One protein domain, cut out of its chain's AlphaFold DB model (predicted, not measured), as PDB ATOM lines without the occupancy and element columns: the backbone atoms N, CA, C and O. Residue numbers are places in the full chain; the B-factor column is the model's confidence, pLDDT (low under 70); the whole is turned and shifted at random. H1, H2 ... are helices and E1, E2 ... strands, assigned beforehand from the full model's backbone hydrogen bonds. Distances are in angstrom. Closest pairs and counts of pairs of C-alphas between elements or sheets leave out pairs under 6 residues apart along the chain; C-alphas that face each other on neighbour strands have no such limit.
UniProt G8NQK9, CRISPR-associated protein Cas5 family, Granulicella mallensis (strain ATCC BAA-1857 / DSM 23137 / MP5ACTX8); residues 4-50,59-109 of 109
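AT A GLANCE: This is residues 4 to 50 and 59 to 109 of the 109 residues of the protein "CRISPR-associated protein Cas5 family" of Granulicella mallensis (strain ATCC BAA-1857 / DSM 23137 / MP5ACTX8) (UniProt G8NQK9). A twisted wall of five antiparallel strands has two helices packed on it: H2 runs along the strands over E4 and, only just, E3, while H1 grazes the sheet. The two helices meet at a steep tilt, through residues 20 to 24 of H1 and 94 to 98 of H2. The printed part has 98 residues, with H1 E1 E2 E3 E4 E5 H2 along the chain and the sheet order E1 E2 E3 E4 E5; the class is mixed, helices and strands. It is compact and rounded, with a radius of gyration of the C-alphas of 12.1 A and spans of 30 by 27 by 24 A.

HOW THE PARTS SIT: E3, residues 61 to 66, is antiparallel to E2, residues 43 to 47, at 161 degrees, with N 65 and O 44 2.7 A apart. E1, residues 31 to 35, forms a hairpin with E2, with N 31 and O 47 at 2.8 A. E3, E4, residues 73 to 75, and E5, residues 86 to 88, form a meander, each strand the antiparallel neighbour of the one before; N 75 and O 64 are 2.7 A apart, N 74 and O 87 2.8 A. H2, residues 94 to 107, has a height over the sheet of 9.2 A and stands at 8 degrees to E4 on the local plane; its closest C-alphas to E3 are those of Arg 105 and Phe 62, 4.8 A. H1, residues 11 to 26, only grazes the sheet, with residues 13 to 25. H1 and H2 touch, the same way at 52 degrees, a steep tilt; the closest C-alphas are those of Val 20 and Leu 98, 7.0 A. Every O i to N i+4 pair is within hydrogen-bond range in H2, and 11 of 12 in H1.

IN THESE COORDINATES: H1 is 23.3 A long from C-alpha 11 at (6.903, -32.551, 23.858), H2 20.0 A to C-alpha 107 at (25.142, -14.202, 41.492), and E3 14.1 A.

THE WHOLE: Residues 51 to 58 are not printed; C-alphas 50 and 59 are 8.5 A apart across the cut. Of the links printed whole, none is long. Residues 36 to 41, 50, 59 and 109 have pLDDT under 70.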
ATOM      1  N   VAL A   4       7.035 -22.906  23.710       79.50
ATOM      2  CA  VAL A   4       7.217 -22.275  25.020       79.50
ATOM      3  C   VAL A   4       7.736 -20.859  24.793       79.50
ATOM      4  O   VAL A   4       8.881 -20.665  24.390       79.50
ATOM      5  N   HIS A   5       6.872 -19.864  25.020       80.06
ATOM      6  CA  HIS A   5       7.176 -18.432  24.865       80.06
ATOM      7  C   HIS A   5       7.803 -18.041  23.510       80.06
ATOM      8  O   HIS A   5       8.563 -17.080  23.419       80.06
ATOM      9  N   GLY A   6       7.479 -18.749  22.430       77.94
ATOM     10  CA  GLY A   6       7.997 -18.488  21.088       77.94
ATOM     11  C   GLY A   6       9.196 -19.343  20.673       77.94
ATOM     12  O   GLY A   6       9.704 -19.106  19.579       77.94
ATOM     13  N   ILE A   7       9.632 -20.304  21.496       83.88
ATOM     14  CA  ILE A   7      10.662 -21.302  21.166       83.88
ATOM     15  C   ILE A   7      10.029 -22.689  21.061       83.88
ATOM     16  O   ILE A   7       9.205 -23.066  21.894       83.88
ATOM     17  N   GLU A   8      10.418 -23.453  20.044       85.81
ATOM     18  CA  GLU A   8       9.958 -24.827  19.854       85.81
ATOM     19  C   GLU A   8      10.804 -25.809  20.665       85.81
ATOM     20  O   GLU A   8      12.034 -25.806  20.598       85.81
ATOM     21  N   PHE A   9      10.123 -26.659  21.427       84.25
ATOM     22  CA  PHE A   9      10.710 -27.756  22.183       84.25
ATOM     23  C   PHE A   9      10.043 -29.070  21.773       84.25
ATOM     24  O   PHE A   9       8.897 -29.086  21.321       84.25
ATOM     25  N   ASN A  10      10.727 -30.195  21.984       85.62
ATOM     26  CA  ASN A  10      10.070 -31.503  21.924       85.62
ATOM     27  C   ASN A  10       9.038 -31.625  23.058       85.62
ATOM     28  O   ASN A  10       9.173 -30.955  24.079       85.62
ATOM     29  N   ALA A  11       8.026 -32.489  22.913       83.75
ATOM     30  CA  ALA A  11       6.903 -32.551  23.858       83.75
ATOM     31  C   ALA A  11       7.345 -32.724  25.321       83.75
ATOM     32  O   ALA A  11       7.074 -31.848  26.143       83.75
ATOM     33  N   ASN A  12       8.163 -33.741  25.590       85.38
ATOM     34  CA  ASN A  12       8.691 -34.027  26.929       85.38
ATOM     35  C   ASN A  12       9.568 -32.888  27.476       85.38
ATOM     36  O   ASN A  12       9.606 -32.631  28.673       85.38
ATOM     37  N   GLN A  13      10.283 -32.179  26.598       88.44
ATOM     38  CA  GLN A  13      11.090 -31.029  27.006       88.44
ATOM     39  C   GLN A  13      10.205 -29.834  27.355       88.44
ATOM     40  O   GLN A  13      10.500 -29.100  28.290       88.44
ATOM     41  N   SER A  14       9.128 -29.631  26.596       87.81
ATOM     42  CA  SER A  14       8.255 -28.474  26.750       87.81
ATOM     43  C   SER A  14       7.546 -28.454  28.101       87.81
ATOM     44  O   SER A  14       7.412 -27.382  28.680       87.81
ATOM     45  N   GLU A  15       7.141 -29.615  28.619       90.25
ATOM     46  CA  GLU A  15       6.495 -29.741  29.929       90.25
ATOM     47  C   GLU A  15       7.478 -29.415  31.052       90.25
ATOM     48  O   GLU A  15       7.253 -28.466  31.799       90.25
ATOM     49  N   LEU A  16       8.639 -30.079  31.065       90.88
ATOM     50  CA  LEU A  16       9.694 -29.814  32.049       90.88
ATOM     51  C   LEU A  16      10.125 -28.342  32.055       90.88
ATOM     52  O   LEU A  16      10.302 -27.734  33.110       90.88
ATOM     53  N   VAL A  17      10.279 -27.740  30.872       91.06
ATOM     54  CA  VAL A  17      10.648 -26.327  30.744       91.06
ATOM     55  C   VAL A  17       9.531 -25.418  31.267       91.06
ATOM     56  O   VAL A  17       9.827 -24.469  31.993       91.06
ATOM     57  N   LYS A  18       8.258 -25.698  30.950       92.12
ATOM     58  CA  LYS A  18       7.109 -24.932  31.468       92.12
ATOM     59  C   LYS A  18       7.032 -24.992  32.989       92.12
ATOM     60  O   LYS A  18       6.801 -23.953  33.603       92.12
ATOM     61  N   ASP A  19       7.257 -26.158  33.583       92.38
ATOM     62  CA  ASP A  19       7.188 -26.326  35.034       92.38
ATOM     63  C   ASP A  19       8.323 -25.582  35.744       92.38
ATOM     64  O   ASP A  19       8.075 -24.851  36.702       92.38
ATOM     65  N   VAL A  20       9.554 -25.660  35.226       92.88
ATOM     66  CA  VAL A  20      10.684 -24.868  35.747       92.88
ATOM     67  C   VAL A  20      10.390 -23.367  35.674       92.88
ATOM     68  O   VAL A  20      10.595 -22.652  36.654       92.88
ATOM     69  N   ILE A  21       9.880 -22.875  34.541       92.38
ATOM     70  CA  ILE A  21       9.538 -21.453  34.382       92.38
ATOM     71  C   ILE A  21       8.429 -21.048  35.350       92.38
ATOM     72  O   ILE A  21       8.539 -20.003  35.987       92.38
ATOM     73  N   ARG A  22       7.371 -21.859  35.466       93.31
ATOM     74  CA  ARG A  22       6.235 -21.582  36.351       93.31
ATOM     75  C   ARG A  22       6.696 -21.434  37.797       93.31
ATOM     76  O   ARG A  22       6.283 -20.484  38.455       93.31
ATOM     77  N   GLU A  23       7.573 -22.316  38.271       93.94
ATOM     78  CA  GLU A  23       8.123 -22.213  39.625       93.94
ATOM     79  C   GLU A  23       9.005 -20.971  39.801       93.94
ATOM     80  O   GLU A  23       8.860 -20.254  40.788       93.94
ATOM     81  N   LEU A  24       9.860 -20.642  38.831       91.75
ATOM     82  CA  LEU A  24      10.714 -19.447  38.908       91.75
ATOM     83  C   LEU A  24       9.931 -18.129  38.804       91.75
ATOM     84  O   LEU A  24      10.391 -17.106  39.311       91.75
ATOM     85  N   LEU A  25       8.761 -18.130  38.159       90.94
ATOM     86  CA  LEU A  25       7.854 -16.979  38.117       90.94
ATOM     87  C   LEU A  25       7.218 -16.689  39.485       90.94
ATOM     88  O   LEU A  25       6.973 -15.524  39.795       90.94
ATOM     89  N   LYS A  26       7.006 -17.712  40.329       92.25
ATOM     90  CA  LYS A  26       6.512 -17.525  41.708       92.25
ATOM     91  C   LYS A  26       7.493 -16.739  42.577       92.25
ATOM     92  O   LYS A  26       7.064 -16.046  43.492       92.25
ATOM     93  N   ASP A  27       8.788 -16.788  42.259       87.69
ATOM     94  CA  ASP A  27       9.813 -16.007  42.959       87.69
ATOM     95  C   ASP A  27       9.690 -14.484  42.688       87.69
ATOM     96  O   ASP A  27      10.436 -13.696  43.276       87.69
ATOM     97  N   GLY A  28       8.799 -14.057  41.777       84.88
ATOM     98  CA  GLY A  28       8.527 -12.655  41.440       84.88
ATOM     99  C   GLY A  28       9.710 -11.928  40.789       84.88
ATOM    100  O   GLY A  28      10.808 -12.473  40.681       84.88
ATOM    101  N   ASN A  29       9.514 -10.674  40.361       82.50
ATOM    102  CA  ASN A  29      10.561  -9.800  39.794       82.50
ATOM    103  C   ASN A  29      11.436 -10.492  38.734       82.50
ATOM    104  O   ASN A  29      12.668 -10.460  38.798       82.50
ATOM    105  N   CYS A  30      10.805 -11.206  37.811       85.88
ATOM    106  CA  CYS A  30      11.488 -11.856  36.710       85.88
ATOM    107  C   CYS A  30      10.649 -11.763  35.434       85.88
ATOM    108  O   CYS A  30       9.424 -11.664  35.473       85.88
ATOM    109  N   ALA A  31      11.327 -11.759  34.294       87.38
ATOM    110  CA  ALA A  31      10.729 -11.700  32.973       87.38
ATOM    111  C   ALA A  31      11.224 -12.876  32.138       87.38
ATOM    112  O   ALA A  31      12.400 -13.236  32.214       87.38
ATOM    113  N   VAL A  32      10.330 -13.441  31.328       88.56
ATOM    114  CA  VAL A  32      10.610 -14.555  30.417       88.56
ATOM    115  C   VAL A  32      10.452 -14.059  28.989       88.56
ATOM    116  O   VAL A  32       9.429 -13.464  28.654       88.56
ATOM    117  N   TYR A  33      11.444 -14.296  28.138       87.12
ATOM    118  CA  TYR A  33      11.375 -13.896  26.734       87.12
ATOM    119  C   TYR A  33      12.220 -14.802  25.842       87.12
ATOM    120  O   TYR A  33      13.186 -15.426  26.282       87.12
ATOM    121  N   ALA A  34      11.850 -14.871  24.565       85.31
ATOM    122  CA  ALA A  34      12.524 -15.684  23.565       85.31
ATOM    123  C   ALA A  34      13.422 -14.852  22.647       85.31
ATOM    124  O   ALA A  34      13.061 -13.761  22.209       85.31
ATOM    125  N   LEU A  35      14.567 -15.420  22.282       82.88
ATOM    126  CA  LEU A  35      15.446 -14.946  21.223       82.88
ATOM    127  C   LEU A  35      15.407 -15.938  20.062       82.88
ATOM    128  O   LEU A  35      16.129 -16.936  20.042       82.88
ATOM    129  N   ARG A  36      14.552 -15.638  19.082       68.56
ATOM    130  CA  ARG A  36      14.286 -16.504  17.921       68.56
ATOM    131  C   ARG A  36      15.444 -16.567  16.916       68.56
ATOM    132  O   ARG A  36      15.577 -17.558  16.213       68.56
ATOM    133  N   ASN A  37      16.310 -15.550  16.876       64.25
ATOM    134  CA  ASN A  37      17.346 -15.415  15.839       64.25
ATOM    135  C   ASN A  37      18.630 -16.228  16.105       64.25
ATOM    136  O   ASN A  37      19.558 -16.181  15.300       64.25
ATOM    137  N   MET A  38      18.710 -16.980  17.209       58.91
ATOM    138  CA  MET A  38      19.819 -17.912  17.449       58.91
ATOM    139  C   MET A  38      19.534 -19.239  16.732       58.91
ATOM    140  O   MET A  38      18.812 -20.083  17.253       58.91
ATOM    141  N   LYS A  39      20.079 -19.432  15.525       49.69
ATOM    142  CA  LYS A  39      20.052 -20.738  14.836       49.69
ATOM    143  C   LYS A  39      20.999 -21.740  15.529       49.69
ATOM    144  O   LYS A  39      22.032 -21.317  16.048       49.69
ATOM    145  N   PRO A  40      20.710 -23.058  15.510       52.34
ATOM    146  CA  PRO A  40      19.543 -23.703  14.895       52.34
ATOM    147  C   PRO A  40      18.281 -23.684  15.774       52.34
ATOM    148  O   PRO A  40      17.184 -23.799  15.245       52.34
ATOM    149  N   ASN A  41      18.421 -23.478  17.084       64.38
ATOM    150  CA  ASN A  41      17.340 -23.602  18.055       64.38
ATOM    151  C   ASN A  41      17.326 -22.334  18.907       64.38
ATOM    152  O   ASN A  41      18.282 -22.091  19.649       64.38
ATOM    153  N   GLY A  42      16.277 -21.519  18.776       77.62
ATOM    154  CA  GLY A  42      16.176 -20.254  19.498       77.62
ATOM    155  C   GLY A  42      16.315 -20.425  21.016       77.62
ATOM    156  O   GLY A  42      16.251 -21.523  21.565       77.62
ATOM    157  N   GLU A  43      16.544 -19.321  21.713       87.50
ATOM    158  CA  GLU A  43      16.920 -19.351  23.122       87.50
ATOM    159  C   GLU A  43      15.838 -18.720  23.991       87.50
ATOM    160  O   GLU A  43      15.440 -17.580  23.759       87.50
ATOM    161  N   LEU A  44      15.390 -19.428  25.022       89.56
ATOM    162  CA  LEU A  44      14.525 -18.855  26.042       89.56
ATOM    163  C   LEU A  44      15.376 -18.259  27.165       89.56
ATOM    164  O   LEU A  44      16.319 -18.894  27.632       89.56
ATOM    165  N   ARG A  45      15.053 -17.057  27.633       90.19
ATOM    166  CA  ARG A  45      15.773 -16.386  28.718       90.19
ATOM    167  C   ARG A  45      14.842 -16.009  29.852       90.19
ATOM    168  O   ARG A  45      13.715 -15.585  29.606       90.19
ATOM    169  N   MET A  46      15.362 -16.103  31.073       91.25
ATOM    170  CA  MET A  46      14.796 -15.420  32.230       91.25
ATOM    171  C   MET A  46      15.775 -14.390  32.777       91.25
ATOM    172  O   MET A  46      16.971 -14.666  32.927       91.25
ATOM    173  N   ALA A  47      15.254 -13.209  33.086       89.81
ATOM    174  CA  ALA A  47      16.010 -12.098  33.647       89.81
ATOM    175  C   ALA A  47      15.278 -11.478  34.837       89.81
ATOM    176  O   ALA A  47      14.057 -11.557  34.912       89.81
ATOM    177  N   SER A  48      16.011 -10.860  35.767       85.81
ATOM    178  CA  SER A  48      15.424 -10.185  36.940       85.81
ATOM    179  C   SER A  48      14.687  -8.880  36.595       85.81
ATOM    180  O   SER A  48      13.961  -8.343  37.423       85.81
ATOM    181  N   ALA A  49      14.856  -8.368  35.378       75.25
ATOM    182  CA  ALA A  49      14.097  -7.247  34.844       75.25
ATOM    183  C   ALA A  49      13.702  -7.550  33.391       75.25
ATOM    184  O   ALA A  49      14.454  -8.236  32.688       75.25
ATOM    185  N   PRO A  50      12.537  -7.071  32.920       64.50
ATOM    186  CA  PRO A  50      12.176  -7.187  31.517       64.50
ATOM    187  C   PRO A  50      13.196  -6.449  30.640       64.50
ATOM    188  O   PRO A  50      13.729  -5.414  31.052       64.50
ATOM    189  N   SER A  59      19.819  -6.789  31.396       66.19
ATOM    190  CA  SER A  59      20.607  -6.950  32.619       66.19
ATOM    191  C   SER A  59      19.979  -8.037  33.494       66.19
ATOM    192  O   SER A  59      18.774  -8.287  33.441       66.19
ATOM    193  N   GLY A  60      20.806  -8.735  34.270       79.06
ATOM    194  CA  GLY A  60      20.323  -9.735  35.222       79.06
ATOM    195  C   GLY A  60      19.695 -10.978  34.587       79.06
ATOM    196  O   GLY A  60      18.802 -11.567  35.194       79.06
ATOM    197  N   VAL A  61      20.120 -11.374  33.375       88.62
ATOM    198  CA  VAL A  61      19.777 -12.688  32.800       88.62
ATOM    199  C   VAL A  61      20.395 -13.770  33.677       88.62
ATOM    200  O   VAL A  61      21.615 -13.931  33.702       88.62
ATOM    201  N   PHE A  62      19.545 -14.525  34.365       91.19
ATOM    202  CA  PHE A  62      19.971 -15.554  35.308       91.19
ATOM    203  C   PHE A  62      19.718 -16.978  34.810       91.19
ATOM    204  O   PHE A  62      20.286 -17.925  35.348       91.19
ATOM    205  N   LEU A  63      18.901 -17.142  33.768       92.50
ATOM    206  CA  LEU A  63      18.652 -18.432  33.137       92.50
ATOM    207  C   LEU A  63      18.574 -18.276  31.622       92.50
ATOM    208  O   LEU A  63      17.938 -17.362  31.098       92.50
ATOM    209  N   ARG A  64      19.194 -19.222  30.925       92.19
ATOM    210  CA  ARG A  64      19.106 -19.400  29.478       92.19
ATOM    211  C   ARG A  64      18.726 -20.855  29.226       92.19
ATOM    212  O   ARG A  64      19.396 -21.739  29.745       92.19
ATOM    213  N   VAL A  65      17.687 -21.128  28.451       92.12
ATOM    214  CA  VAL A  65      17.252 -22.487  28.108       92.12
ATOM    215  C   VAL A  65      17.306 -22.658  26.598       92.12
ATOM    216  O   VAL A  65      16.744 -21.860  25.848       92.12
ATOM    217  N   ARG A  66      17.999 -23.707  26.154       90.44
ATOM    218  CA  ARG A  66      18.109 -24.079  24.741       90.44
ATOM    219  C   ARG A  66      17.409 -25.413  24.486       90.44
ATOM    220  O   ARG A  66      17.632 -26.348  25.261       90.44
ATOM    221  N   PRO A  67      16.631 -25.543  23.400       88.19
ATOM    222  CA  PRO A  67      16.169 -26.842  22.928       88.19
ATOM    223  C   PRO A  67      17.370 -27.695  22.519       88.19
ATOM    224  O   PRO A  67      18.282 -27.216  21.835       88.19
ATOM    225  N   GLY A  68      17.370 -28.961  22.921       84.44
ATOM    226  CA  GLY A  68      18.378 -29.933  22.505       84.44
ATOM    227  C   GLY A  68      17.752 -31.101  21.755       84.44
ATOM    228  O   GLY A  68      16.550 -31.333  21.836       84.44
ATOM    229  N   ILE A  69      18.586 -31.868  21.047       81.81
ATOM    230  CA  ILE A  69      18.142 -33.035  20.263       81.81
ATOM    231  C   ILE A  69      17.443 -34.067  21.164       81.81
ATOM    232  O   ILE A  69      16.413 -34.618  20.792       81.81
ATOM    233  N   LYS A  70      17.986 -34.299  22.368       82.75
ATOM    234  CA  LYS A  70      17.436 -35.243  23.355       82.75
ATOM    235  C   LYS A  70      16.749 -34.532  24.518       82.75
ATOM    236  O   LYS A  70      15.591 -34.802  24.813       82.75
ATOM    237  N   GLU A  71      17.425 -33.563  25.128       87.62
ATOM    238  CA  GLU A  71      16.952 -32.864  26.328       87.62
ATOM    239  C   GLU A  71      17.172 -31.355  26.202       87.62
ATOM    240  O   GLU A  71      18.140 -30.918  25.574       87.62
ATOM    241  N   ALA A  72      16.299 -30.563  26.828       90.00
ATOM    242  CA  ALA A  72      16.507 -29.126  26.954       90.00
ATOM    243  C   ALA A  72      17.680 -28.838  27.903       90.00
ATOM    244  O   ALA A  72      17.888 -29.537  28.897       90.00
ATOM    245  N   ILE A  73      18.453 -27.802  27.591       92.62
ATOM    246  CA  ILE A  73      19.682 -27.456  28.308       92.62
ATOM    247  C   ILE A  73      19.497 -26.099  28.980       92.62
ATOM    248  O   ILE A  73      19.358 -25.085  28.294       92.62
ATOM    249  N   ALA A  74      19.562 -26.079  30.308       93.12
ATOM    250  CA  ALA A  74      19.760 -24.875  31.099       93.12
ATOM    251  C   ALA A  74      21.240 -24.468  31.032       93.12
ATOM    252  O   ALA A  74      22.141 -25.248  31.337       93.12
ATOM    253  N   VAL A  75      21.507 -23.244  30.600       92.56
ATOM    254  CA  VAL A  75      22.849 -22.690  30.433       92.56
ATOM    255  C   VAL A  75      23.091 -21.664  31.524       92.56
ATOM    256  O   VAL A  75      22.338 -20.695  31.665       92.56
ATOM    257  N   ARG A  76      24.184 -21.865  32.255       92.12
ATOM    258  CA  ARG A  76      24.628 -20.968  33.311       92.12
ATOM    259  C   ARG A  76      25.014 -19.598  32.726       92.12
ATOM    260  O   ARG A  76      25.734 -19.541  31.721       92.12
ATOM    261  N   PRO A  77      24.590 -18.487  33.345       88.31
ATOM    262  CA  PRO A  77      25.091 -17.152  33.024       88.31
ATOM    263  C   PRO A  77      26.612 -17.054  33.201       88.31
ATOM    264  O   PRO A  77      27.187 -17.742  34.040       88.31
ATOM    265  N   MET A  78      27.279 -16.162  32.461       84.25
ATOM    266  CA  MET A  78      28.740 -16.005  32.587       84.25
ATOM    267  C   MET A  78      29.172 -15.530  33.981       84.25
ATOM    268  O   MET A  78      30.224 -15.943  34.455       84.25
ATOM    269  N   ASN A  79      28.348 -14.712  34.641       84.00
ATOM    270  CA  ASN A  79      28.662 -14.140  35.954       84.00
ATOM    271  C   ASN A  79      28.384 -15.117  37.109       84.00
ATOM    272  O   ASN A  79      28.821 -14.879  38.230       84.00
ATOM    273  N   ALA A  80      27.680 -16.217  36.838       87.56
ATOM    274  CA  ALA A  80      27.366 -17.235  37.827       87.56
ATOM    275  C   ALA A  80      28.480 -18.294  37.912       87.56
ATOM    276  O   ALA A  80      29.087 -18.674  36.903       87.56
ATOM    277  N   LYS A  81      28.733 -18.792  39.125       87.44
ATOM    278  CA  LYS A  81      29.774 -19.780  39.453       87.44
ATOM    279  C   LYS A  81      29.195 -21.109  39.927       87.44
ATOM    280  O   LYS A  81      29.833 -22.137  39.704       87.44
ATOM    281  N   ALA A  82      28.006 -21.111  40.532       85.31
ATOM    282  CA  ALA A  82      27.373 -22.334  41.017       85.31
ATOM    283  C   ALA A  82      27.039 -23.313  39.872       85.31
ATOM    284  O   ALA A  82      26.580 -22.901  38.809       85.31
ATOM    285  N   GLY A  83      27.220 -24.617  40.094       86.81
ATOM    286  CA  GLY A  83      26.794 -25.669  39.162       86.81
ATOM    287  C   GLY A  83      27.536 -25.717  37.815       86.81
ATOM    288  O   GLY A  83      28.443 -24.929  37.530       86.81
ATOM    289  N   GLU A  84      27.144 -26.673  36.970       87.88
ATOM    290  CA  GLU A  84      27.732 -26.884  35.641       87.88
ATOM    291  C   GLU A  84      27.348 -25.766  34.657       87.88
ATOM    292  O   GLU A  84      26.273 -25.172  34.733       87.88
ATOM    293  N   LYS A  85      28.216 -25.503  33.668       89.38
ATOM    294  CA  LYS A  85      27.960 -24.499  32.617       89.38
ATOM    295  C   LYS A  85      26.711 -24.818  31.787       89.38
ATOM    296  O   LYS A  85      26.010 -23.907  31.354       89.38
ATOM    297  N   ASN A  86      26.465 -26.099  31.530       90.75
ATOM    298  CA  ASN A  86      25.306 -26.595  30.802       90.75
ATOM    299  C   ASN A  86      24.715 -27.753  31.604       90.75
ATOM    300  O   ASN A  86      25.352 -28.795  31.716       90.75
ATOM    301  N   ILE A  87      23.507 -27.575  32.123       91.81
ATOM    302  CA  ILE A  87      22.766 -28.599  32.855       91.81
ATOM    303  C   ILE A  87      21.633 -29.061  31.952       91.81
ATOM    304  O   ILE A  87      20.847 -28.248  31.465       91.81
ATOM    305  N   LYS A  88      21.532 -30.364  31.703       91.31
ATOM    306  CA  LYS A  88      20.334 -30.891  31.050       91.31
ATOM    307  C   LYS A  88      19.187 -30.844  32.054       91.31
ATOM    308  O   LYS A  88      19.354 -31.295  33.182       91.31
ATOM    309  N   ILE A  89      18.039 -30.309  31.654       88.75
ATOM    310  CA  ILE A  89      16.911 -30.081  32.568       88.75
ATOM    311  C   ILE A  89      16.407 -31.393  33.186       88.75
ATOM    312  O   ILE A  89      15.978 -31.384  34.330       88.75
ATOM    313  N   ALA A  90      16.538 -32.520  32.480       88.19
ATOM    314  CA  ALA A  90      16.150 -33.838  32.984       88.19
ATOM    315  C   ALA A  90      17.249 -34.569  33.790       88.19
ATOM    316  O   ALA A  90      17.001 -35.664  34.282       88.19
ATOM    317  N   LYS A  91      18.467 -34.009  33.920       84.69
ATOM    318  CA  LYS A  91      19.591 -34.654  34.637       84.69
ATOM    319  C   LYS A  91      19.439 -34.590  36.159       84.69
ATOM    320  O   LYS A  91      19.931 -35.479  36.843       84.69
ATOM    321  N   LEU A  92      18.840 -33.518  36.673       82.94
ATOM    322  CA  LEU A  92      18.648 -33.278  38.104       82.94
ATOM    323  C   LEU A  92      17.170 -33.384  38.458       82.94
ATOM    324  O   LEU A  92      16.306 -33.237  37.590       82.94
ATOM    325  N   THR A  93      16.880 -33.560  39.746       88.88
ATOM    326  CA  THR A  93      15.515 -33.343  40.225       88.88
ATOM    327  C   THR A  93      15.114 -31.881  40.002       88.88
ATOM    328  O   THR A  93      15.953 -30.973  39.978       88.88
ATOM    329  N   GLN A  94      13.812 -31.626  39.848       87.75
ATOM    330  CA  GLN A  94      13.313 -30.266  39.631       87.75
ATOM    331  C   GLN A  94      13.731 -29.322  40.770       87.75
ATOM    332  O   GLN A  94      14.123 -28.186  40.510       87.75
ATOM    333  N   THR A  95      13.712 -29.800  42.016       89.56
ATOM    334  CA  THR A  95      14.111 -29.028  43.202       89.56
ATOM    335  C   THR A  95      15.574 -28.589  43.136       89.56
ATOM    336  O   THR A  95      15.857 -27.397  43.255       89.56
ATOM    337  N   GLU A  96      16.504 -29.507  42.861       92.25
ATOM    338  CA  GLU A  96      17.942 -29.198  42.760       92.25
ATOM    339  C   GLU A  96      18.245 -28.233  41.609       92.25
ATOM    340  O   GLU A  96      19.076 -27.321  41.733       92.25
ATOM    341  N   LEU A  97      17.551 -28.408  40.480       92.50
ATOM    342  CA  LEU A  97      17.663 -27.505  39.341       92.50
ATOM    343  C   LEU A  97      17.193 -26.095  39.720       92.50
ATOM    344  O   LEU A  97      17.908 -25.123  39.465       92.50
ATOM    345  N   LEU A  98      16.028 -25.971  40.363       94.00
ATOM    346  CA  LEU A  98      15.485 -24.684  40.807       94.00
ATOM    347  C   LEU A  98      16.398 -24.000  41.826       94.00
ATOM    348  O   LEU A  98      16.654 -22.801  41.707       94.00
ATOM    349  N   GLU A  99      16.943 -24.735  42.794       94.00
ATOM    350  CA  GLU A  99      17.912 -24.194  43.753       94.00
ATOM    351  C   GLU A  99      19.179 -23.681  43.069       94.00
ATOM    352  O   GLU A  99      19.674 -22.597  43.396       94.00
ATOM    353  N   THR A 100      19.684 -24.422  42.083       93.94
ATOM    354  CA  THR A 100      20.854 -24.014  41.299       93.94
ATOM    355  C   THR A 100      20.572 -22.731  40.516       93.94
ATOM    356  O   THR A 100      21.364 -21.789  40.564       93.94
ATOM    357  N   ILE A 101      19.410 -22.633  39.866       93.56
ATOM    358  CA  ILE A 101      19.009 -21.435  39.112       93.56
ATOM    359  C   ILE A 101      18.789 -20.237  40.046       93.56
ATOM    360  O   ILE A 101      19.183 -19.114  39.726       93.56
ATOM    361  N   ARG A 102      18.221 -20.450  41.237       93.19
ATOM    362  CA  ARG A 102      18.078 -19.401  42.260       93.19
ATOM    363  C   ARG A 102      19.433 -18.894  42.753       93.19
ATOM    364  O   ARG A 102      19.574 -17.693  42.989       93.19
ATOM    365  N   LYS A 103      20.444 -19.765  42.863       93.50
ATOM    366  CA  LYS A 103      21.832 -19.345  43.126       93.50
ATOM    367  C   LYS A 103      22.367 -18.489  41.977       93.50
ATOM    368  O   LYS A 103      22.836 -17.385  42.240       93.50
ATOM    369  N   TRP A 104      22.181 -18.904  40.719       93.25
ATOM    370  CA  TRP A 104      22.564 -18.084  39.557       93.25
ATOM    371  C   TRP A 104      21.906 -16.707  39.579       93.25
ATOM    372  O   TRP A 104      22.557 -15.707  39.291       93.25
ATOM    373  N   ARG A 105      20.630 -16.630  39.966       90.69
ATOM    374  CA  ARG A 105      19.900 -15.364  40.098       90.69
ATOM    375  C   ARG A 105      20.506 -14.428  41.140       90.69
ATOM    376  O   ARG A 105      20.523 -13.225  40.910       90.69
ATOM    377  N   LYS A 106      21.015 -14.949  42.259       89.12
ATOM    378  CA  LYS A 106      21.721 -14.141  43.270       89.12
ATOM    379  C   LYS A 106      23.090 -13.667  42.776       89.12
ATOM    380  O   LYS A 106      23.463 -12.540  43.058       89.12
ATOM    381  N   GLU A 107      23.802 -14.504  42.025       89.38
ATOM    382  CA  GLU A 107      25.142 -14.202  41.492       89.38
ATOM    383  C   GLU A 107      25.128 -13.247  40.284       89.38
ATOM    384  O   GLU A 107      26.151 -12.668  39.934       89.38
ATOM    385  N   THR A 108      23.982 -13.112  39.614       82.44
ATOM    386  CA  THR A 108      23.804 -12.257  38.425       82.44
ATOM    387  C   THR A 108      23.086 -10.941  38.708       82.44
ATOM    388  O   THR A 108      22.885 -10.167  37.767       82.44
ATOM    389  N   LYS A 109      22.672 -10.716  39.960       68.12
ATOM    390  CA  LYS A 109      22.138  -9.433  40.424       68.12
ATOM    391  C   LYS A 109      23.223  -8.368  40.487       68.12
ATOM    392  O   LYS A 109      24.374  -8.719  40.816       68.12
TER     393      LYS A 109